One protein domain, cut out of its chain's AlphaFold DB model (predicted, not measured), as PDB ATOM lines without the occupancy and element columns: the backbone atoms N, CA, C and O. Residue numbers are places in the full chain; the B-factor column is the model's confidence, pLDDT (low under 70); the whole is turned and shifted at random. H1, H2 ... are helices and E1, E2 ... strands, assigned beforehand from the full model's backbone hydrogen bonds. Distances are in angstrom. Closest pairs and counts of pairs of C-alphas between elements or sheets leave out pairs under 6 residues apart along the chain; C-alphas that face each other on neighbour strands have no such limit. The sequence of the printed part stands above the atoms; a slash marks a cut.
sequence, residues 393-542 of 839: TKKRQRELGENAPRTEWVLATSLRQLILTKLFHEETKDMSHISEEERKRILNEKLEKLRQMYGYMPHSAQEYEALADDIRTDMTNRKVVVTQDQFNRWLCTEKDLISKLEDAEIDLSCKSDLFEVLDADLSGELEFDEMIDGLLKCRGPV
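Overview. This is residues 393 to 542 of the 839 residues of the protein "Cacna1c protein" of Symbiodinium sp. CCMP2456 (UniProt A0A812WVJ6). What shape would one see first? One long helix, H2, runs along the length; H4, H6 and H8 pack on its first half, and H5, H7 and the short ribbon of E1 and E2 complete a head on one side. H1 makes one far end, and H3 folds back from the other end of H2 as a loosely held arm. What is it built of? The printed part has 150 residues, mostly helix, with eight named helices and two named antiparallel strands in the order H1 H2 H3 H4 E1 H5 H6 H7 E2 H8. It is compact, with a radius of gyration of the C-alphas of 16.7 A, yet elongated, spanning 58 by 36 by 27 A.

Arrangement. How do the first helices stand? H1, residues 393 to 402, and H2, residues 404 to 430, meet only through their link. H3, residues 436 to 453, is close to H2 but not clearly touching, opposite ways at a shallow tilt of 17 degrees; the closest C-alphas, of Thr 428 and Arg 439, are 6.9 A apart. What touches H2? H4, residues 461 to 478, touches its residues 405 to 416 alone, the same way at a shallow tilt of 28 degrees, the closest C-alphas being Trp 409 and Ala 468 at 4.9 A. H6, residues 495 to 503, touches H2 at 410 to 415 alone, closest at C-alphas Ser 414 and Leu 497, 6.7 A. H8, residues 528 to 537, touches H2 at 404 to 412 alone, closest at C-alphas Ala 412 and Ile 532, 6.5 A. What of the rest? H7, residues 513 to 518, touches H8, with C-alphas Leu 518 and Gly 534 closest at 5.3 A; H5, residues 484 to 493, only just touches H7, with 3 pairs of C-alphas within 8 A, the closest being Gln 484 and Phe 515 at 6.3 A. E1, residues 481 to 483, and E2, residues 525 to 527, are antiparallel, with N 482 and O 526 within hydrogen-bond range at 2.9 A. Every O i to N i+4 pair is within range in H1 and H3 to H8, and 22 of 23 in H2.

Along the chain. Where does H1 begin? C-alpha 393 is at (-29.720, 33.620, -55.688). Which helices are long? H2 measures 39.5 A, H3 25.9 A and H4 26.1 A. Where does H8 end? C-alpha 537 is at (-15.158, 42.526, -57.628).

Size, cuts and confidence. How far does it reach? The C-alphas farthest apart, Lys 394 and His 433, are 59.0 A apart. Is it unbroken? The printed part has no cut and no long link. Where is confidence low? pLDDT is under 70 at residues 424 to 440, 442 to 444 and 446 to 457.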
ATOM      1  N   THR A 393     -30.890  32.990 -55.047       80.00
ATOM      2  CA  THR A 393     -29.720  33.620 -55.688       80.00
ATOM      3  C   THR A 393     -29.797  35.147 -55.671       80.00
ATOM      4  O   THR A 393     -28.837  35.801 -55.263       80.00
ATOM      5  N   LYS A 394     -30.951  35.741 -56.013       80.56
ATOM      6  CA  LYS A 394     -31.157  37.202 -55.929       80.56
ATOM      7  C   LYS A 394     -31.062  37.727 -54.499       80.56
ATOM      8  O   LYS A 394     -30.517  38.810 -54.293       80.56
ATOM      9  N   LYS A 395     -31.582  36.986 -53.510       80.38
ATOM     10  CA  LYS A 395     -31.474  37.381 -52.099       80.38
ATOM     11  C   LYS A 395     -30.019  37.350 -51.629       80.38
ATOM     12  O   LYS A 395     -29.557  38.351 -51.094       80.38
ATOM     13  N   ARG A 396     -29.288  36.273 -51.924       77.69
ATOM     14  CA  ARG A 396     -27.855  36.134 -51.622       77.69
ATOM     15  C   ARG A 396     -27.032  37.259 -52.256       77.69
ATOM     16  O   ARG A 396     -26.266  37.923 -51.573       77.69
ATOM     17  N   GLN A 397     -27.270  37.571 -53.533       81.06
ATOM     18  CA  GLN A 397     -26.585  38.671 -54.226       81.06
ATOM     19  C   GLN A 397     -26.890  40.053 -53.613       81.06
ATOM     20  O   GLN A 397     -26.018  40.922 -53.582       81.06
ATOM     21  N   ARG A 398     -28.097  40.257 -53.069       82.25
ATOM     22  CA  ARG A 398     -28.434  41.462 -52.297       82.25
ATOM     23  C   ARG A 398     -27.718  41.501 -50.943       82.25
ATOM     24  O   ARG A 398     -27.188  42.548 -50.586       82.25
ATOM     25  N   GLU A 399     -27.675  40.386 -50.219       81.44
ATOM     26  CA  GLU A 399     -26.980  40.270 -48.930       81.44
ATOM     27  C   GLU A 399     -25.466  40.497 -49.077       81.44
ATOM     28  O   GLU A 399     -24.865  41.156 -48.231       81.44
ATOM     29  N   LEU A 400     -24.854  40.056 -50.182       83.31
ATOM     30  CA  LEU A 400     -23.481  40.426 -50.540       83.31
ATOM     31  C   LEU A 400     -23.334  41.946 -50.707       83.31
ATOM     32  O   LEU A 400     -22.418  42.544 -50.138       83.31
ATOM     33  N   GLY A 401     -24.237  42.586 -51.456       82.19
ATOM     34  CA  GLY A 401     -24.242  44.039 -51.648       82.19
ATOM     35  C   GLY A 401     -24.342  44.817 -50.331       82.19
ATOM     36  O   GLY A 401     -23.536  45.707 -50.087       82.19
ATOM     37  N   GLU A 402     -25.276  44.439 -49.456       83.19
ATOM     38  CA  GLU A 402     -25.482  45.084 -48.149       83.19
ATOM     39  C   GLU A 402     -24.299  44.863 -47.184       83.19
ATOM     40  O   GLU A 402     -23.965  45.756 -46.408       83.19
ATOM     41  N   ASN A 403     -23.605  43.720 -47.266       86.00
ATOM     42  CA  ASN A 403     -22.422  43.425 -46.446       86.00
ATOM     43  C   ASN A 403     -21.088  43.938 -47.032       86.00
ATOM     44  O   ASN A 403     -20.047  43.713 -46.414       86.00
ATOM     45  N   ALA A 404     -21.079  44.609 -48.193       88.31
ATOM     46  CA  ALA A 404     -19.841  44.981 -48.892       88.31
ATOM     47  C   ALA A 404     -18.817  45.756 -48.027       88.31
ATOM     48  O   ALA A 404     -17.682  45.280 -47.953       88.31
ATOM     49  N   PRO A 405     -19.185  46.829 -47.286       88.50
ATOM     50  CA  PRO A 405     -18.217  47.594 -46.485       88.50
ATOM     51  C   PRO A 405     -17.598  46.760 -45.355       88.50
ATOM     52  O   PRO A 405     -16.429  46.906 -45.001       88.50
ATOM     53  N   ARG A 406     -18.374  45.821 -44.796       87.06
ATOM     54  CA  ARG A 406     -17.894  44.900 -43.764       87.06
ATOM     55  C   ARG A 406     -16.903  43.889 -44.339       87.06
ATOM     56  O   ARG A 406     -15.871  43.649 -43.717       87.06
ATOM     57  N   THR A 407     -17.202  43.295 -45.497       88.81
ATOM     58  CA  THR A 407     -16.280  42.376 -46.189       88.81
ATOM     59  C   THR A 407     -14.972  43.087 -46.538       88.81
ATOM     60  O   THR A 407     -13.898  42.568 -46.255       88.81
ATOM     61  N   GLU A 408     -15.064  44.300 -47.077       91.56
ATOM     62  CA  GLU A 408     -13.933  45.165 -47.408       91.56
ATOM     63  C   GLU A 408     -13.009  45.414 -46.211       91.56
ATOM     64  O   GLU A 408     -11.819  45.105 -46.282       91.56
ATOM     65  N   TRP A 409     -13.555  45.860 -45.077       89.94
ATOM     66  CA  TRP A 409     -12.780  46.060 -43.851       89.94
ATOM     67  C   TRP A 409     -12.108  44.770 -43.343       89.94
ATOM     68  O   TRP A 409     -10.958  44.806 -42.892       89.94
ATOM     69  N   VAL A 410     -12.788  43.617 -43.433       88.44
ATOM     70  CA  VAL A 410     -12.221  42.309 -43.048       88.44
ATOM     71  C   VAL A 410     -11.040  41.932 -43.947       88.44
ATOM     72  O   VAL A 410      -9.991  41.526 -43.433       88.44
ATOM     73  N   LEU A 411     -11.175  42.089 -45.268       90.88
ATOM     74  CA  LEU A 411     -10.105  41.809 -46.230       90.88
ATOM     75  C   LEU A 411      -8.924  42.773 -46.032       90.88
ATOM     76  O   LEU A 411      -7.791  42.319 -45.863       90.88
ATOM     77  N   ALA A 412      -9.191  44.077 -45.940       90.81
ATOM     78  CA  ALA A 412      -8.185  45.120 -45.746       90.81
ATOM     79  C   ALA A 412      -7.394  44.930 -44.443       90.81
ATOM     80  O   ALA A 412      -6.161  44.980 -44.440       90.81
ATOM     81  N   THR A 413      -8.078  44.623 -43.339       87.00
ATOM     82  CA  THR A 413      -7.427  44.339 -42.051       87.00
ATOM     83  C   THR A 413      -6.520  43.111 -42.135       87.00
ATOM     84  O   THR A 413      -5.396  43.143 -41.634       87.00
ATOM     85  N   SER A 414      -6.974  42.049 -42.803       87.69
ATOM     86  CA  SER A 414      -6.258  40.768 -42.873       87.69
ATOM     87  C   SER A 414      -5.039  40.833 -43.789       87.69
ATOM     88  O   SER A 414      -3.952  40.394 -43.410       87.69
ATOM     89  N   LEU A 415      -5.184  41.452 -44.963       90.38
ATOM     90  CA  LEU A 415      -4.088  41.651 -45.907       90.38
ATOM     91  C   LEU A 415      -3.036  42.607 -45.339       90.38
ATOM     92  O   LEU A 415      -1.850  42.281 -45.364       90.38
ATOM     93  N   ARG A 416      -3.440  43.719 -44.707       88.31
ATOM     94  CA  ARG A 416      -2.493  44.603 -44.012       88.31
ATOM     95  C   ARG A 416      -1.769  43.885 -42.872       88.31
ATOM     96  O   ARG A 416      -0.562  44.065 -42.723       88.31
ATOM     97  N   GLN A 417      -2.465  43.069 -42.075       83.88
ATOM     98  CA  GLN A 417      -1.825  42.299 -41.004       83.88
ATOM     99  C   GLN A 417      -0.767  41.338 -41.562       83.88
ATOM    100  O   GLN A 417       0.336  41.281 -41.014       83.88
ATOM    101  N   LEU A 418      -1.064  40.621 -42.650       85.69
ATOM    102  CA  LEU A 418      -0.096  39.753 -43.325       85.69
ATOM    103  C   LEU A 418       1.107  40.547 -43.838       85.69
ATOM    104  O   LEU A 418       2.236  40.237 -43.457       85.69
ATOM    105  N   ILE A 419       0.867  41.600 -44.621       86.81
ATOM    106  CA  ILE A 419       1.911  42.436 -45.223       86.81
ATOM    107  C   ILE A 419       2.836  43.024 -44.148       86.81
ATOM    108  O   ILE A 419       4.045  42.801 -44.191       86.81
ATOM    109  N   LEU A 420       2.285  43.701 -43.134       82.12
ATOM    110  CA  LEU A 420       3.082  44.292 -42.054       82.12
ATOM    111  C   LEU A 420       3.863  43.230 -41.266       82.12
ATOM    112  O   LEU A 420       5.019  43.457 -40.916       82.12
ATOM    113  N   THR A 421       3.273  42.055 -41.019       77.25
ATOM    114  CA  THR A 421       3.967  40.966 -40.313       77.25
ATOM    115  C   THR A 421       5.168  40.457 -41.111       77.25
ATOM    116  O   THR A 421       6.221  40.224 -40.518       77.25
ATOM    117  N   LYS A 422       5.058  40.309 -42.443       74.31
ATOM    118  CA  LYS A 422       6.192  39.892 -43.288       74.31
ATOM    119  C   LYS A 422       7.243  41.002 -43.410       74.31
ATOM    120  O   LYS A 422       8.415  40.706 -43.200       74.31
ATOM    121  N   LEU A 423       6.838  42.260 -43.620       73.25
ATOM    122  CA  LEU A 423       7.752  43.413 -43.672       73.25
ATOM    123  C   LEU A 423       8.587  43.544 -42.391       73.25
ATOM    124  O   LEU A 423       9.810  43.616 -42.465       73.25
ATOM    125  N   PHE A 424       7.969  43.475 -41.206       69.62
ATOM    126  CA  PHE A 424       8.727  43.491 -39.948       69.62
ATOM    127  C   PHE A 424       9.636  42.261 -39.788       69.62
ATOM    128  O   PHE A 424      10.670  42.342 -39.122       69.62
ATOM    129  N   HIS A 425       9.298  41.124 -40.400       68.38
ATOM    130  CA  HIS A 425      10.142  39.929 -40.382       68.38
ATOM    131  C   HIS A 425      11.346  40.018 -41.346       68.38
ATOM    132  O   HIS A 425      12.351  39.332 -41.125       68.38
ATOM    133  N   GLU A 426      11.274  40.870 -42.372       64.56
ATOM    134  CA  GLU A 426      12.393  41.216 -43.260       64.56
ATOM    135  C   GLU A 426      13.248  42.358 -42.696       64.56
ATOM    136  O   GLU A 426      14.451  42.163 -42.539       64.56
ATOM    137  N   GLU A 427      12.654  43.471 -42.240       60.44
ATOM    138  CA  GLU A 427      13.381  44.553 -41.542       60.44
ATOM    139  C   GLU A 427      14.209  44.013 -40.369       60.44
ATOM    140  O   GLU A 427      15.356  44.402 -40.150       60.44
ATOM    141  N   THR A 428      13.639  43.087 -39.591       57.62
ATOM    142  CA  THR A 428      14.382  42.487 -38.481       57.62
ATOM    143  C   THR A 428      15.479  41.541 -38.950       57.62
ATOM    144  O   THR A 428      16.469  41.416 -38.235       57.62
ATOM    145  N   LYS A 429      15.370  40.899 -40.121       55.59
ATOM    146  CA  LYS A 429      16.401  39.991 -40.655       55.59
ATOM    147  C   LYS A 429      17.745  40.707 -40.822       55.59
ATOM    148  O   LYS A 429      18.748  40.161 -40.358       55.59
ATOM    149  N   ASP A 430      17.729  41.935 -41.338       50.62
ATOM    150  CA  ASP A 430      18.920  42.775 -41.540       50.62
ATOM    151  C   ASP A 430      19.510  43.356 -40.239       50.62
ATOM    152  O   ASP A 430      20.674  43.756 -40.205       50.62
ATOM    153  N   MET A 431      18.767  43.335 -39.124       53.53
ATOM    154  CA  MET A 431      19.244  43.786 -37.805       53.53
ATOM    155  C   MET A 431      20.168  42.752 -37.136       53.53
ATOM    156  O   MET A 431      19.864  42.199 -36.072       53.53
ATOM    157  N   SER A 432      21.322  42.497 -37.755       53.91
ATOM    158  CA  SER A 432      22.353  41.516 -37.364       53.91
ATOM    159  C   SER A 432      22.969  41.713 -35.966       53.91
ATOM    160  O   SER A 432      23.662  40.826 -35.474       53.91
ATOM    161  N   HIS A 433      22.695  42.842 -35.305       56.19
ATOM    162  CA  HIS A 433      23.248  43.212 -33.996       56.19
ATOM    163  C   HIS A 433      22.275  43.071 -32.805       56.19
ATOM    164  O   HIS A 433      22.651  43.401 -31.682       56.19
ATOM    165  N   ILE A 434      21.040  42.593 -33.011       62.72
ATOM    166  CA  ILE A 434      20.027  42.455 -31.943       62.72
ATOM    167  C   ILE A 434      19.778  40.978 -31.608       62.72
ATOM    168  O   ILE A 434      19.525  40.172 -32.503       62.72
ATOM    169  N   SER A 435      19.800  40.644 -30.309       65.50
ATOM    170  CA  SER A 435      19.468  39.310 -29.776       65.50
ATOM    171  C   SER A 435      18.099  38.817 -30.259       65.50
ATOM    172  O   SER A 435      17.142  39.593 -30.315       65.50
ATOM    173  N   GLU A 436      17.974  37.514 -30.536       61.75
ATOM    174  CA  GLU A 436      16.705  36.878 -30.921       61.75
ATOM    175  C   GLU A 436      15.551  37.201 -29.959       61.75
ATOM    176  O   GLU A 436      14.420  37.401 -30.403       61.75
ATOM    177  N   GLU A 437      15.817  37.261 -28.652       66.12
ATOM    178  CA  GLU A 437      14.793  37.540 -27.638       66.12
ATOM    179  C   GLU A 437      14.276  38.979 -27.716       66.12
ATOM    180  O   GLU A 437      13.072  39.220 -27.627       66.12
ATOM    181  N   GLU A 438      15.173  39.937 -27.946       67.81
ATOM    182  CA  GLU A 438      14.827  41.356 -28.045       67.81
ATOM    183  C   GLU A 438      14.121  41.653 -29.379       67.81
ATOM    184  O   GLU A 438      13.136  42.391 -29.430       67.81
ATOM    185  N   ARG A 439      14.536  40.968 -30.453       59.75
ATOM    186  CA  ARG A 439      13.854  40.962 -31.754       59.75
ATOM    187  C   ARG A 439      12.410  40.444 -31.626       59.75
ATOM    188  O   ARG A 439      11.487  41.071 -32.146       59.75
ATOM    189  N   LYS A 440      12.202  39.350 -30.880       62.91
ATOM    190  CA  LYS A 440      10.870  38.794 -30.564       62.91
ATOM    191  C   LYS A 440      10.041  39.730 -29.678       62.91
ATOM    192  O   LYS A 440       8.846  39.875 -29.922       62.91
ATOM    193  N   ARG A 441      10.648  40.417 -28.701       72.06
ATOM    194  CA  ARG A 441       9.962  41.428 -27.871       72.06
ATOM    195  C   ARG A 441       9.438  42.605 -28.685       72.06
ATOM    196  O   ARG A 441       8.260  42.915 -28.565       72.06
ATOM    197  N   ILE A 442      10.271  43.221 -29.524       68.69
ATOM    198  CA  ILE A 442       9.876  44.383 -30.340       68.69
ATOM    199  C   ILE A 442       8.754  44.004 -31.317       68.69
ATOM    200  O   ILE A 442       7.794  44.761 -31.478       68.69
ATOM    201  N   LEU A 443       8.851  42.823 -31.941       63.25
ATOM    202  CA  LEU A 443       7.800  42.305 -32.816       63.25
ATOM    203  C   LEU A 443       6.491  42.103 -32.042       63.25
ATOM    204  O   LEU A 443       5.461  42.621 -32.463       63.25
ATOM    205  N   ASN A 444       6.539  41.432 -30.886       65.62
ATOM    206  CA  ASN A 444       5.360  41.195 -30.054       65.62
ATOM    207  C   ASN A 444       4.750  42.497 -29.514       65.62
ATOM    208  O   ASN A 444       3.536  42.629 -29.535       65.62
ATOM    209  N   GLU A 445       5.539  43.488 -29.089       71.00
ATOM    210  CA  GLU A 445       5.010  44.768 -28.589       71.00
ATOM    211  C   GLU A 445       4.317  45.583 -29.699       71.00
ATOM    212  O   GLU A 445       3.275  46.202 -29.466       71.00
ATOM    213  N   LYS A 446       4.854  45.559 -30.930       62.00
ATOM    214  CA  LYS A 446       4.172  46.121 -32.107       62.00
ATOM    215  C   LYS A 446       2.893  45.344 -32.433       62.00
ATOM    216  O   LYS A 446       1.862  45.966 -32.682       62.00
ATOM    217  N   LEU A 447       2.945  44.010 -32.402       55.53
ATOM    218  CA  LEU A 447       1.796  43.144 -32.667       55.53
ATOM    219  C   LEU A 447       0.680  43.353 -31.633       55.53
ATOM    220  O   LEU A 447      -0.484  43.401 -32.008       55.53
ATOM    221  N   GLU A 448       1.027  43.557 -30.361       60.34
ATOM    222  CA  GLU A 448       0.081  43.791 -29.267       60.34
ATOM    223  C   GLU A 448      -0.582  45.174 -29.369       60.34
ATOM    224  O   GLU A 448      -1.786  45.295 -29.157       60.34
ATOM    225  N   LYS A 449       0.163  46.215 -29.778       60.84
ATOM    226  CA  LYS A 449      -0.404  47.548 -30.071       60.84
ATOM    227  C   LYS A 449      -1.343  47.529 -31.275       60.84
ATOM    228  O   LYS A 449      -2.392  48.164 -31.227       60.84
ATOM    229  N   LEU A 450      -1.001  46.771 -32.320       54.12
ATOM    230  CA  LEU A 450      -1.922  46.480 -33.420       54.12
ATOM    231  C   LEU A 450      -3.170  45.762 -32.866       54.12
ATOM    232  O   LEU A 450      -4.284  46.226 -33.071       54.12
ATOM    233  N   ARG A 451      -3.008  44.703 -32.066       56.12
ATOM    234  CA  ARG A 451      -4.115  43.940 -31.457       56.12
ATOM    235  C   ARG A 451      -5.063  44.791 -30.609       56.12
ATOM    236  O   ARG A 451      -6.272  44.629 -30.716       56.12
ATOM    237  N   GLN A 452      -4.531  45.708 -29.801       55.19
ATOM    238  CA  GLN A 452      -5.322  46.644 -28.994       55.19
ATOM    239  C   GLN A 452      -6.084  47.664 -29.853       55.19
ATOM    240  O   GLN A 452      -7.163  48.096 -29.461       55.19
ATOM    241  N   MET A 453      -5.563  48.007 -31.035       51.41
ATOM    242  CA  MET A 453      -6.246  48.856 -32.015       51.41
ATOM    243  C   MET A 453      -7.357  48.097 -32.771       51.41
ATOM    244  O   MET A 453      -8.414  48.668 -33.019       51.41
ATOM    245  N   TYR A 454      -7.164  46.806 -33.074       50.97
ATOM    246  CA  TYR A 454      -8.146  45.957 -33.784       50.97
ATOM    247  C   TYR A 454      -9.109  45.180 -32.875       50.97
ATOM    248  O   TYR A 454      -9.911  44.390 -33.365       50.97
ATOM    249  N   GLY A 455      -9.081  45.423 -31.561       52.03
ATOM    250  CA  GLY A 455     -10.102  44.932 -30.627       52.03
ATOM    251  C   GLY A 455     -11.449  45.662 -30.738       52.03
ATOM    252  O   GLY A 455     -12.423  45.249 -30.112       52.03
ATOM    253  N   TYR A 456     -11.514  46.747 -31.516       57.47
ATOM    254  CA  TYR A 456     -12.738  47.486 -31.810       57.47
ATOM    255  C   TYR A 456     -13.480  46.847 -32.992       57.47
ATOM    256  O   TYR A 456     -12.931  46.739 -34.087       57.47
ATOM    257  N   MET A 457     -14.731  46.436 -32.774       60.41
ATOM    258  CA  MET A 457     -15.600  45.886 -33.815       60.41
ATOM    259  C   MET A 457     -16.596  46.969 -34.261       60.41
ATOM    260  O   MET A 457     -17.422  47.360 -33.437       60.41
ATOM    261  N   PRO A 458     -16.557  47.447 -35.520       71.75
ATOM    262  CA  PRO A 458     -17.465  48.495 -35.981       71.75
ATOM    263  C   PRO A 458     -18.939  48.066 -35.921       71.75
ATOM    264  O   PRO A 458     -19.279  46.891 -36.113       71.75
ATOM    265  N   HIS A 459     -19.826  49.019 -35.656       70.56
ATOM    266  CA  HIS A 459     -21.258  48.783 -35.466       70.56
ATOM    267  C   HIS A 459     -22.129  49.377 -36.579       70.56
ATOM    268  O   HIS A 459     -23.264  48.931 -36.750       70.56
ATOM    269  N   SER A 460     -21.613  50.319 -37.374       77.38
ATOM    270  CA  SER A 460     -22.311  50.879 -38.538       77.38
ATOM    271  C   SER A 460     -21.537  50.694 -39.849       77.38
ATOM    272  O   SER A 460     -20.312  50.598 -39.861       77.38
ATOM    273  N   ALA A 461     -22.253  50.656 -40.979       79.25
ATOM    274  CA  ALA A 461     -21.641  50.527 -42.308       79.25
ATOM    275  C   ALA A 461     -20.658  51.673 -42.625       79.25
ATOM    276  O   ALA A 461     -19.613  51.426 -43.216       79.25
ATOM    277  N   GLN A 462     -20.963  52.890 -42.161       84.69
ATOM    278  CA  GLN A 462     -20.105  54.069 -42.325       84.69
ATOM    279  C   GLN A 462     -18.805  53.971 -41.512       84.69
ATOM    280  O   GLN A 462     -17.770  54.447 -41.963       84.69
ATOM    281  N   GLU A 463     -18.828  53.338 -40.333       81.88
ATOM    282  CA  GLU A 463     -17.597  53.051 -39.582       81.88
ATOM    283  C   GLU A 463     -16.728  52.014 -40.304       81.88
ATOM    284  O   GLU A 463     -15.513  52.181 -40.352       81.88
ATOM    285  N   TYR A 464     -17.324  50.961 -40.882       83.44
ATOM    286  CA  TYR A 464     -16.574  49.969 -41.665       83.44
ATOM    287  C   TYR A 464     -15.860  50.610 -42.864       83.44
ATOM    288  O   TYR A 464     -14.671  50.365 -43.053       83.44
ATOM    289  N   GLU A 465     -16.568  51.453 -43.620       87.12
ATOM    290  CA  GLU A 465     -16.044  52.203 -44.770       87.12
ATOM    291  C   GLU A 465     -14.904  53.147 -44.337       87.12
ATOM    292  O   GLU A 465     -13.774  53.012 -44.804       87.12
ATOM    293  N   ALA A 466     -15.130  53.991 -43.322       84.81
ATOM    294  CA  ALA A 466     -14.116  54.924 -42.824       84.81
ATOM    295  C   ALA A 466     -12.852  54.241 -42.256       84.81
ATOM    296  O   ALA A 466     -11.746  54.753 -42.431       84.81
ATOM    297  N   LEU A 467     -12.983  53.089 -41.581       83.69
ATOM    298  CA  LEU A 467     -11.817  52.319 -41.123       83.69
ATOM    299  C   LEU A 467     -11.102  51.596 -42.275       83.69
ATOM    300  O   LEU A 467      -9.893  51.383 -42.189       83.69
ATOM    301  N   ALA A 468     -11.815  51.186 -43.327       87.56
ATOM    302  CA  ALA A 468     -11.195  50.600 -44.511       87.56
ATOM    303  C   ALA A 468     -10.377  51.648 -45.286       87.56
ATOM    304  O   ALA A 468      -9.238  51.364 -45.658       87.56
ATOM    305  N   ASP A 469     -10.897  52.868 -45.438       89.06
ATOM    306  CA  ASP A 469     -10.195  53.975 -46.100       89.06
ATOM    307  C   ASP A 469      -8.954  54.454 -45.326       89.06
ATOM    308  O   ASP A 469      -7.927  54.759 -45.940       89.06
ATOM    309  N   ASP A 470      -8.980  54.458 -43.986       87.19
ATOM    310  CA  ASP A 470      -7.784  54.715 -43.161       87.19
ATOM    311  C   ASP A 470      -6.703  53.639 -43.390       87.19
ATOM    312  O   ASP A 470      -5.527  53.951 -43.598       87.19
ATOM    313  N   ILE A 471      -7.111  52.364 -43.461       86.75
ATOM    314  CA  ILE A 471      -6.222  51.233 -43.765       86.75
ATOM    315  C   ILE A 471      -5.616  51.350 -45.173       86.75
ATOM    316  O   ILE A 471      -4.402  51.184 -45.314       86.75
ATOM    317  N   ARG A 472      -6.428  51.652 -46.195       90.44
ATOM    318  CA  ARG A 472      -5.964  51.915 -47.570       90.44
ATOM    319  C   ARG A 472      -4.962  53.065 -47.588       90.44
ATOM    320  O   ARG A 472      -3.851  52.919 -48.088       90.44
ATOM    321  N   THR A 473      -5.294  54.175 -46.933       88.81
ATOM    322  CA  THR A 473      -4.445  55.371 -46.878       88.81
ATOM    323  C   THR A 473      -3.092  55.100 -46.208       88.81
ATOM    324  O   THR A 473      -2.062  55.535 -46.728       88.81
ATOM    325  N   ASP A 474      -3.036  54.366 -45.091       87.00
ATOM    326  CA  ASP A 474      -1.764  53.962 -44.464       87.00
ATOM    327  C   ASP A 474      -0.927  53.071 -45.398       87.00
ATOM    328  O   ASP A 474       0.277  53.292 -45.551       87.00
ATOM    329  N   MET A 475      -1.552  52.105 -46.078       88.12
ATOM    330  CA  MET A 475      -0.858  51.177 -46.977       88.12
ATOM    331  C   MET A 475      -0.348  51.843 -48.259       88.12
ATOM    332  O   MET A 475       0.817  51.657 -48.622       88.12
ATOM    333  N   THR A 476      -1.151  52.698 -48.888       88.31
ATOM    334  CA  THR A 476      -0.772  53.465 -50.084       88.31
ATOM    335  C   THR A 476       0.351  54.462 -49.775       88.31
ATOM    336  O   THR A 476       1.285  54.618 -50.564       88.31
ATOM    337  N   ASN A 477       0.370  55.064 -48.579       88.19
ATOM    338  CA  ASN A 477       1.496  55.897 -48.130       88.19
ATOM    339  C   ASN A 477       2.801  55.102 -47.925       88.19
ATOM    340  O   ASN A 477       3.886  55.662 -48.101       88.19
ATOM    341  N   ARG A 478       2.718  53.811 -47.575       84.06
ATOM    342  CA  ARG A 478       3.880  52.908 -47.464       84.06
ATOM    343  C   ARG A 478       4.385  52.401 -48.817       84.06
ATOM    344  O   ARG A 478       5.525  51.953 -48.869       84.06
ATOM    345  N   LYS A 479       3.572  52.491 -49.879       85.88
ATOM    346  CA  LYS A 479       3.874  51.999 -51.239       85.88
ATOM    347  C   LYS A 479       4.327  50.538 -51.260       85.88
ATOM    348  O   LYS A 479       5.364  50.207 -51.831       85.88
ATOM    349  N   VAL A 480       3.580  49.679 -50.572       83.62
ATOM    350  CA  VAL A 480       3.875  48.245 -50.561       83.62
ATOM    351  C   VAL A 480       3.204  47.580 -51.752       83.62
ATOM    352  O   VAL A 480       1.998  47.724 -51.933       83.62
ATOM    353  N   VAL A 481       4.000  46.830 -52.505       89.25
ATOM    354  CA  VAL A 481       3.590  46.015 -53.651       89.25
ATOM    355  C   VAL A 481       3.771  44.532 -53.329       89.25
ATOM    356  O   VAL A 481       4.628  44.170 -52.518       89.25
ATOM    357  N   VAL A 482       2.955  43.671 -53.938       90.69
ATOM    358  CA  VAL A 482       2.967  42.217 -53.711       90.69
ATOM    359  C   VAL A 482       3.184  41.482 -55.029       90.69
ATOM    360  O   VAL A 482       2.395  41.623 -55.955       90.69
ATOM    361  N   THR A 483       4.226  40.657 -55.115       91.81
ATOM    362  CA  THR A 483       4.517  39.873 -56.328       91.81
ATOM    363  C   THR A 483       3.687  38.587 -56.410       91.81
ATOM    364  O   THR A 483       3.267  38.033 -55.387       91.81
ATOM    365  N   GLN A 484       3.520  38.048 -57.624       91.31
ATOM    366  CA  GLN A 484       2.779  36.804 -57.891       91.31
ATOM    367  C   GLN A 484       3.201  35.636 -56.979       91.31
ATOM    368  O   GLN A 484       2.359  34.980 -56.362       91.31
ATOM    369  N   ASP A 485       4.510  35.424 -56.807       89.62
ATOM    370  CA  ASP A 485       5.073  34.381 -55.934       89.62
ATOM    371  C   ASP A 485       4.747  34.571 -54.444       89.62
ATOM    372  O   ASP A 485       4.688  33.594 -53.688       89.62
ATOM    373  N   GLN A 486       4.583  35.815 -53.986       89.56
ATOM    374  CA  GLN A 486       4.213  36.116 -52.603       89.56
ATOM    375  C   GLN A 486       2.719  35.871 -52.386       89.56
ATOM    376  O   GLN A 486       2.351  35.168 -51.442       89.56
ATOM    377  N   PHE A 487       1.876  36.373 -53.291       90.88
ATOM    378  CA  PHE A 487       0.424  36.222 -53.220       90.88
ATOM    379  C   PHE A 487      -0.004  34.749 -53.319       90.88
ATOM    380  O   PHE A 487      -0.689  34.237 -52.429       90.88
ATOM    381  N   ASN A 488       0.505  34.015 -54.316       89.75
ATOM    382  CA  ASN A 488       0.237  32.582 -54.479       89.75
ATOM    383  C   ASN A 488       0.706  31.764 -53.267       89.75
ATOM    384  O   ASN A 488       0.040  30.812 -52.849       89.75
ATOM    385  N   ARG A 489       1.813  32.164 -52.626       88.88
ATOM    386  CA  ARG A 489       2.265  31.557 -51.369       88.88
ATOM    387  C   ARG A 489       1.291  31.827 -50.225       88.88
ATOM    388  O   ARG A 489       1.021  30.912 -49.451       88.88
ATOM    389  N   TRP A 490       0.722  33.025 -50.100       90.06
ATOM    390  CA  TRP A 490      -0.288  33.301 -49.069       90.06
ATOM    391  C   TRP A 490      -1.545  32.444 -49.261       90.06
ATOM    392  O   TRP A 490      -1.981  31.814 -48.299       90.06
ATOM    393  N   LEU A 491      -2.029  32.287 -50.500       89.56
ATOM    394  CA  LEU A 491      -3.155  31.401 -50.849       89.56
ATOM    395  C   LEU A 491      -2.900  29.899 -50.580       89.56
ATOM    396  O   LEU A 491      -3.846  29.097 -50.600       89.56
ATOM    397  N   CYS A 492      -1.643  29.519 -50.314       87.44
ATOM    398  CA  CYS A 492      -1.226  28.170 -49.923       87.44
ATOM    399  C   CYS A 492      -0.934  28.019 -48.416       87.44
ATOM    400  O   CYS A 492      -1.286  26.992 -47.838       87.44
ATOM    401  N   THR A 493      -0.284  28.999 -47.772       87.56
ATOM    402  CA  THR A 493       0.136  28.894 -46.351       87.56
ATOM    403  C   THR A 493      -0.806  29.545 -45.339       87.56
ATOM    404  O   THR A 493      -0.910  29.049 -44.217       87.56
ATOM    405  N   GLU A 494      -1.470  30.650 -45.680       89.31
ATOM    406  CA  GLU A 494      -2.136  31.517 -44.700       89.31
ATOM    407  C   GLU A 494      -3.625  31.158 -44.571       89.31
ATOM    408  O   GLU A 494      -4.494  31.742 -45.219       89.31
ATOM    409  N   LYS A 495      -3.934  30.173 -43.717       89.00
ATOM    410  CA  LYS A 495      -5.304  29.645 -43.545       89.00
ATOM    411  C   LYS A 495      -6.351  30.701 -43.174       89.00
ATOM    412  O   LYS A 495      -7.474  30.600 -43.646       89.00
ATOM    413  N   ASP A 496      -5.978  31.692 -42.363       87.12
ATOM    414  CA  ASP A 496      -6.866  32.785 -41.936       87.12
ATOM    415  C   ASP A 496      -7.297  33.687 -43.108       87.12
ATOM    416  O   ASP A 496      -8.433  34.153 -43.144       87.12
ATOM    417  N   LEU A 497      -6.424  33.879 -44.107       89.12
ATOM    418  CA  LEU A 497      -6.786  34.579 -45.340       89.12
ATOM    419  C   LEU A 497      -7.757  33.737 -46.170       89.12
ATOM    420  O   LEU A 497      -8.774  34.256 -46.615       89.12
ATOM    421  N   ILE A 498      -7.471  32.442 -46.338       90.31
ATOM    422  CA  ILE A 498      -8.313  31.520 -47.117       90.31
ATOM    423  C   ILE A 498      -9.737  31.483 -46.549       90.31
ATOM    424  O   ILE A 498     -10.676  31.729 -47.298       90.31
ATOM    425  N   SER A 499      -9.907  31.289 -45.235       89.75
ATOM    426  CA  SER A 499     -11.241  31.275 -44.618       89.75
ATOM    427  C   SER A 499     -11.993  32.592 -44.805       89.75
ATOM    428  O   SER A 499     -13.195  32.581 -45.027       89.75
ATOM    429  N   LYS A 500     -11.299  33.737 -44.785       89.81
ATOM    430  CA  LYS A 500     -11.928  35.051 -44.996       89.81
ATOM    431  C   LYS A 500     -12.269  35.337 -46.457       89.81
ATOM    432  O   LYS A 500     -13.185  36.112 -46.710       89.81
ATOM    433  N   LEU A 501     -11.554  34.734 -47.407       91.31
ATOM    434  CA  LEU A 501     -11.893  34.766 -48.834       91.31
ATOM    435  C   LEU A 501     -13.091  33.847 -49.139       91.31
ATOM    436  O   LEU A 501     -13.967  34.230 -49.912       91.31
ATOM    437  N   GLU A 502     -13.170  32.686 -48.482       90.12
ATOM    438  CA  GLU A 502     -14.323  31.772 -48.537       90.12
ATOM    439  C   GLU A 502     -15.577  32.414 -47.906       90.12
ATOM    440  O   GLU A 502     -16.628  32.454 -48.547       90.12
ATOM    441  N   ASP A 503     -15.456  33.020 -46.716       87.50
ATOM    442  CA  ASP A 503     -16.512  33.825 -46.066       87.50
ATOM    443  C   ASP A 503     -16.937  35.040 -46.917       87.50
ATOM    444  O   ASP A 503     -18.064  35.530 -46.808       87.50
ATOM    445  N   ALA A 504     -16.034  35.550 -47.761       88.50
ATOM    446  CA  ALA A 504     -16.301  36.626 -48.709       88.50
ATOM    447  C   ALA A 504     -16.914  36.138 -50.035       88.50
ATOM    448  O   ALA A 504     -17.097  36.964 -50.920       88.50
ATOM    449  N   GLU A 505     -17.243  34.851 -50.188       88.25
ATOM    450  CA  GLU A 505     -17.780  34.236 -51.417       88.25
ATOM    451  C   GLU A 505     -16.927  34.476 -52.677       88.25
ATOM    452  O   GLU A 505     -17.455  34.689 -53.772       88.25
ATOM    453  N   ILE A 506     -15.601  34.445 -52.533       90.38
ATOM    454  CA  ILE A 506     -14.657  34.489 -53.658       90.38
ATOM    455  C   ILE A 506     -14.337  33.049 -54.077       90.38
ATOM    456  O   ILE A 506     -14.000  32.216 -53.236       90.38
ATOM    457  N   ASP A 507     -14.441  32.739 -55.372       86.88
ATOM    458  CA  ASP A 507     -14.121  31.400 -55.879       86.88
ATOM    459  C   ASP A 507     -12.606  31.144 -55.828       86.88
ATOM    460  O   ASP A 507     -11.813  31.826 -56.476       86.88
ATOM    461  N   LEU A 508     -12.205  30.136 -55.049       86.62
ATOM    462  CA  LEU A 508     -10.813  29.709 -54.886       86.62
ATOM    463  C   LEU A 508     -10.493  28.412 -55.648       86.62
ATOM    464  O   LEU A 508      -9.469  27.783 -55.371       86.62
ATOM    465  N   SER A 509     -11.337  28.000 -56.598       86.12
ATOM    466  CA  SER A 509     -11.113  26.805 -57.425       86.12
ATOM    467  C   SER A 509      -9.829  26.906 -58.262       86.12
ATOM    468  O   SER A 509      -9.077  25.936 -58.349       86.12
ATOM    469  N   CYS A 510      -9.538  28.090 -58.816       83.06
ATOM    470  CA  CYS A 510      -8.344  28.370 -59.628       83.06
ATOM    471  C   CYS A 510      -7.449  29.421 -58.945       83.06
ATOM    472  O   CYS A 510      -7.367  30.572 -59.364       83.06
ATOM    473  N   LYS A 511      -6.785  29.031 -57.846       84.00
ATOM    474  CA  LYS A 511      -5.983  29.947 -57.005       84.00
ATOM    475  C   LYS A 511      -4.845  30.669 -57.735       84.00
ATOM    476  O   LYS A 511      -4.521  31.784 -57.349       84.00
ATOM    477  N   SER A 512      -4.227  30.029 -58.728       78.88
ATOM    478  CA  SER A 512      -3.129  30.590 -59.534       78.88
ATOM    479  C   SER A 512      -3.569  31.801 -60.351       78.88
ATOM    480  O   SER A 512      -2.854  32.798 -60.432       78.88
ATOM    481  N   ASP A 513      -4.767  31.699 -60.914       85.62
ATOM    482  CA  ASP A 513      -5.297  32.599 -61.934       85.62
ATOM    483  C   ASP A 513      -5.854  33.872 -61.278       85.62
ATOM    484  O   ASP A 513      -5.934  34.925 -61.904       85.62
ATOM    485  N   LEU A 514      -6.177  33.803 -59.978       89.19
ATOM    486  CA  LEU A 514      -6.650  34.942 -59.195       89.19
ATOM    487  C   LEU A 514      -5.647  36.104 -59.207       89.19
ATOM    488  O   LEU A 514      -6.082  37.247 -59.233       89.19
ATOM    489  N   PHE A 515      -4.332  35.852 -59.236       91.25
ATOM    490  CA  PHE A 515      -3.355  36.940 -59.373       91.25
ATOM    491  C   PHE A 515      -3.500  37.665 -60.720       91.25
ATOM    492  O   PHE A 515      -3.576  38.885 -60.743       91.25
ATOM    493  N   GLU A 516      -3.610  36.922 -61.824       88.69
ATOM    494  CA  GLU A 516      -3.735  37.474 -63.186       88.69
ATOM    495  C   GLU A 516      -5.063  38.220 -63.403       88.69
ATOM    496  O   GLU A 516      -5.153  39.115 -64.238       88.69
ATOM    497  N   VAL A 517      -6.106  37.880 -62.635       88.62
ATOM    498  CA  VAL A 517      -7.391  38.603 -62.622       88.62
ATOM    499  C   VAL A 517      -7.310  39.916 -61.829       88.62
ATOM    500  O   VAL A 517      -8.054  40.854 -62.127       88.62
ATOM    501  N   LEU A 518      -6.435  39.990 -60.820       91.06
ATOM    502  CA  LEU A 518      -6.198  41.200 -60.022       91.06
ATOM    503  C   LEU A 518      -5.208  42.156 -60.718       91.06
ATOM    504  O   LEU A 518      -5.420  43.366 -60.666       91.06
ATOM    505  N   ASP A 519      -4.185  41.618 -61.390       91.81
ATOM    506  CA  ASP A 519      -3.134  42.339 -62.131       91.81
ATOM    507  C   ASP A 519      -3.677  42.854 -63.478       91.81
ATOM    508  O   ASP A 519      -3.390  42.347 -64.564       91.81
ATOM    509  N   ALA A 520      -4.560  43.849 -63.392       81.19
ATOM    510  CA  ALA A 520      -5.263  44.401 -64.545       81.19
ATOM    511  C   ALA A 520      -4.389  45.309 -65.431       81.19
ATOM    512  O   ALA A 520      -4.800  45.623 -66.554       81.19
ATOM    513  N   ASP A 521      -3.225  45.752 -64.943       87.25
ATOM    514  CA  ASP A 521      -2.267  46.576 -65.689       87.25
ATOM    515  C   ASP A 521      -1.085  45.773 -66.275       87.25
ATOM    516  O   ASP A 521      -0.381  46.287 -67.151       87.25
ATOM    517  N   LEU A 522      -0.957  44.492 -65.897       87.38
ATOM    518  CA  LEU A 522       0.102  43.557 -66.291       87.38
ATOM    519  C   LEU A 522       1.496  44.003 -65.824       87.38
ATOM    520  O   LEU A 522       2.498  43.770 -66.514       87.38
ATOM    521  N   SER A 523       1.574  44.654 -64.662       90.12
ATOM    522  CA  SER A 523       2.838  45.054 -64.039       90.12
ATOM    523  C   SER A 523       3.596  43.877 -63.411       90.12
ATOM    524  O   SER A 523       4.818  43.961 -63.254       90.12
ATOM    525  N   GLY A 524       2.916  42.765 -63.099       89.12
ATOM    526  CA  GLY A 524       3.481  41.614 -62.382       89.12
ATOM    527  C   GLY A 524       3.581  41.814 -60.862       89.12
ATOM    528  O   GLY A 524       4.095  40.945 -60.145       89.12
ATOM    529  N   GLU A 525       3.082  42.943 -60.367       92.00
ATOM    530  CA  GLU A 525       2.984  43.314 -58.960       92.00
ATOM    531  C   GLU A 525       1.544  43.769 -58.674       92.00
ATOM    532  O   GLU A 525       0.830  44.173 -59.579       92.00
ATOM    533  N   LEU A 526       1.088  43.681 -57.425       92.44
ATOM    534  CA  LEU A 526      -0.215  44.214 -57.021       92.44
ATOM    535  C   LEU A 526      -0.036  45.312 -55.980       92.44
ATOM    536  O   LEU A 526       0.589  45.078 -54.935       92.44
ATOM    537  N   GLU A 527      -0.626  46.482 -56.222       92.56
ATOM    538  CA  GLU A 527      -0.810  47.490 -55.182       92.56
ATOM    539  C   GLU A 527      -1.891  47.045 -54.177       92.56
ATOM    540  O   GLU A 527      -2.792  46.251 -54.470       92.56
ATOM    541  N   PHE A 528      -1.825  47.571 -52.949       91.56
ATOM    542  CA  PHE A 528      -2.778  47.210 -51.894       91.56
ATOM    543  C   PHE A 528      -4.232  47.520 -52.280       91.56
ATOM    544  O   PHE A 528      -5.121  46.709 -52.018       91.56
ATOM    545  N   ASP A 529      -4.465  48.666 -52.924       90.19
ATOM    546  CA  ASP A 529      -5.803  49.067 -53.356       90.19
ATOM    547  C   ASP A 529      -6.325  48.124 -54.452       90.19
ATOM    548  O   ASP A 529      -7.462  47.673 -54.356       90.19
ATOM    549  N   GLU A 530      -5.492  47.714 -55.417       91.12
ATOM    550  CA  GLU A 530      -5.860  46.763 -56.482       91.12
ATOM    551  C   GLU A 530      -6.259  45.392 -55.934       91.12
ATOM    552  O   GLU A 530      -7.267  44.822 -56.361       91.12
ATOM    553  N   MET A 531      -5.531  44.893 -54.929       91.69
ATOM    554  CA  MET A 531      -5.894  43.662 -54.227       91.69
ATOM    555  C   MET A 531      -7.286  43.763 -53.596       91.69
ATOM    556  O   MET A 531      -8.103  42.863 -53.776       91.69
ATOM    557  N   ILE A 532      -7.585  44.840 -52.861       92.00
ATOM    558  CA  ILE A 532      -8.885  44.995 -52.190       92.00
ATOM    559  C   ILE A 532     -10.008  45.169 -53.210       92.00
ATOM    560  O   ILE A 532     -10.995  44.431 -53.182       92.00
ATOM    561  N   ASP A 533      -9.844  46.103 -54.141       90.62
ATOM    562  CA  ASP A 533     -10.851  46.433 -55.140       90.62
ATOM    563  C   ASP A 533     -11.120  45.262 -56.095       90.62
ATOM    564  O   ASP A 533     -12.258  45.056 -56.516       90.62
ATOM    565  N   GLY A 534     -10.088  44.499 -56.456       90.19
ATOM    566  CA  GLY A 534     -10.202  43.319 -57.300       90.19
ATOM    567  C   GLY A 534     -10.854  42.139 -56.574       90.19
ATOM    568  O   GLY A 534     -11.798  41.553 -57.104       90.19
ATOM    569  N   LEU A 535     -10.461  41.843 -55.327       91.56
ATOM    570  CA  LEU A 535     -11.091  40.784 -54.524       91.56
ATOM    571  C   LEU A 535     -12.574  41.086 -54.244       91.56
ATOM    572  O   LEU A 535     -13.410  40.190 -54.338       91.56
ATOM    573  N   LEU A 536     -12.932  42.351 -53.995       90.12
ATOM    574  CA  LEU A 536     -14.330  42.775 -53.842       90.12
ATOM    575  C   LEU A 536     -15.156  42.624 -55.130       90.12
ATOM    576  O   LEU A 536     -16.361  42.377 -55.044       90.12
ATOM    577  N   LYS A 537     -14.529  42.746 -56.309       87.12
ATOM    578  CA  LYS A 537     -15.158  42.526 -57.628       87.12
ATOM    579  C   LYS A 537     -15.245  41.042 -58.008       87.12
ATOM    580  O   LYS A 537     -16.141  40.680 -58.762       87.12
ATOM    581  N   CYS A 538     -14.377  40.188 -57.463       87.31
ATOM    582  CA  CYS A 538     -14.402  38.728 -57.650       87.31
ATOM    583  C   CYS A 538     -15.442  38.001 -56.771       87.31
ATOM    584  O   CYS A 538     -15.522  36.774 -56.791       87.31
ATOM    585  N   ARG A 539     -16.213  38.740 -55.968       87.88
ATOM    586  CA  ARG A 539     -17.159  38.200 -54.989       87.88
ATOM    587  C   ARG A 539     -18.504  37.817 -55.606       87.88
ATOM    588  O   ARG A 539     -19.243  38.673 -56.094       87.88
ATOM    589  N   GLY A 540     -18.883  36.554 -55.430       86.25
ATOM    590  CA  GLY A 540     -20.177  36.018 -55.840       86.25
ATOM    591  C   GLY A 540     -20.346  35.878 -57.362       86.25
ATOM    592  O   GLY A 540     -19.413  36.081 -58.138       86.25
ATOM    593  N   PRO A 541     -21.550  35.494 -57.827       83.25
ATOM    594  CA  PRO A 541     -21.803  35.255 -59.244       83.25
ATOM    595  C   PRO A 541     -21.902  36.560 -60.050       83.25
ATOM    596  O   PRO A 541     -22.557  37.519 -59.630       83.25
ATOM    597  N   VAL A 542     -21.332  36.547 -61.261       85.06
ATOM    598  CA  VAL A 542     -21.352  37.665 -62.223       85.06
ATOM    599  C   VAL A 542     -22.779  38.166 -62.467       85.06
ATOM    600  O   VAL A 542     -23.670  37.402 -62.847       85.06
TER     601      VAL A 542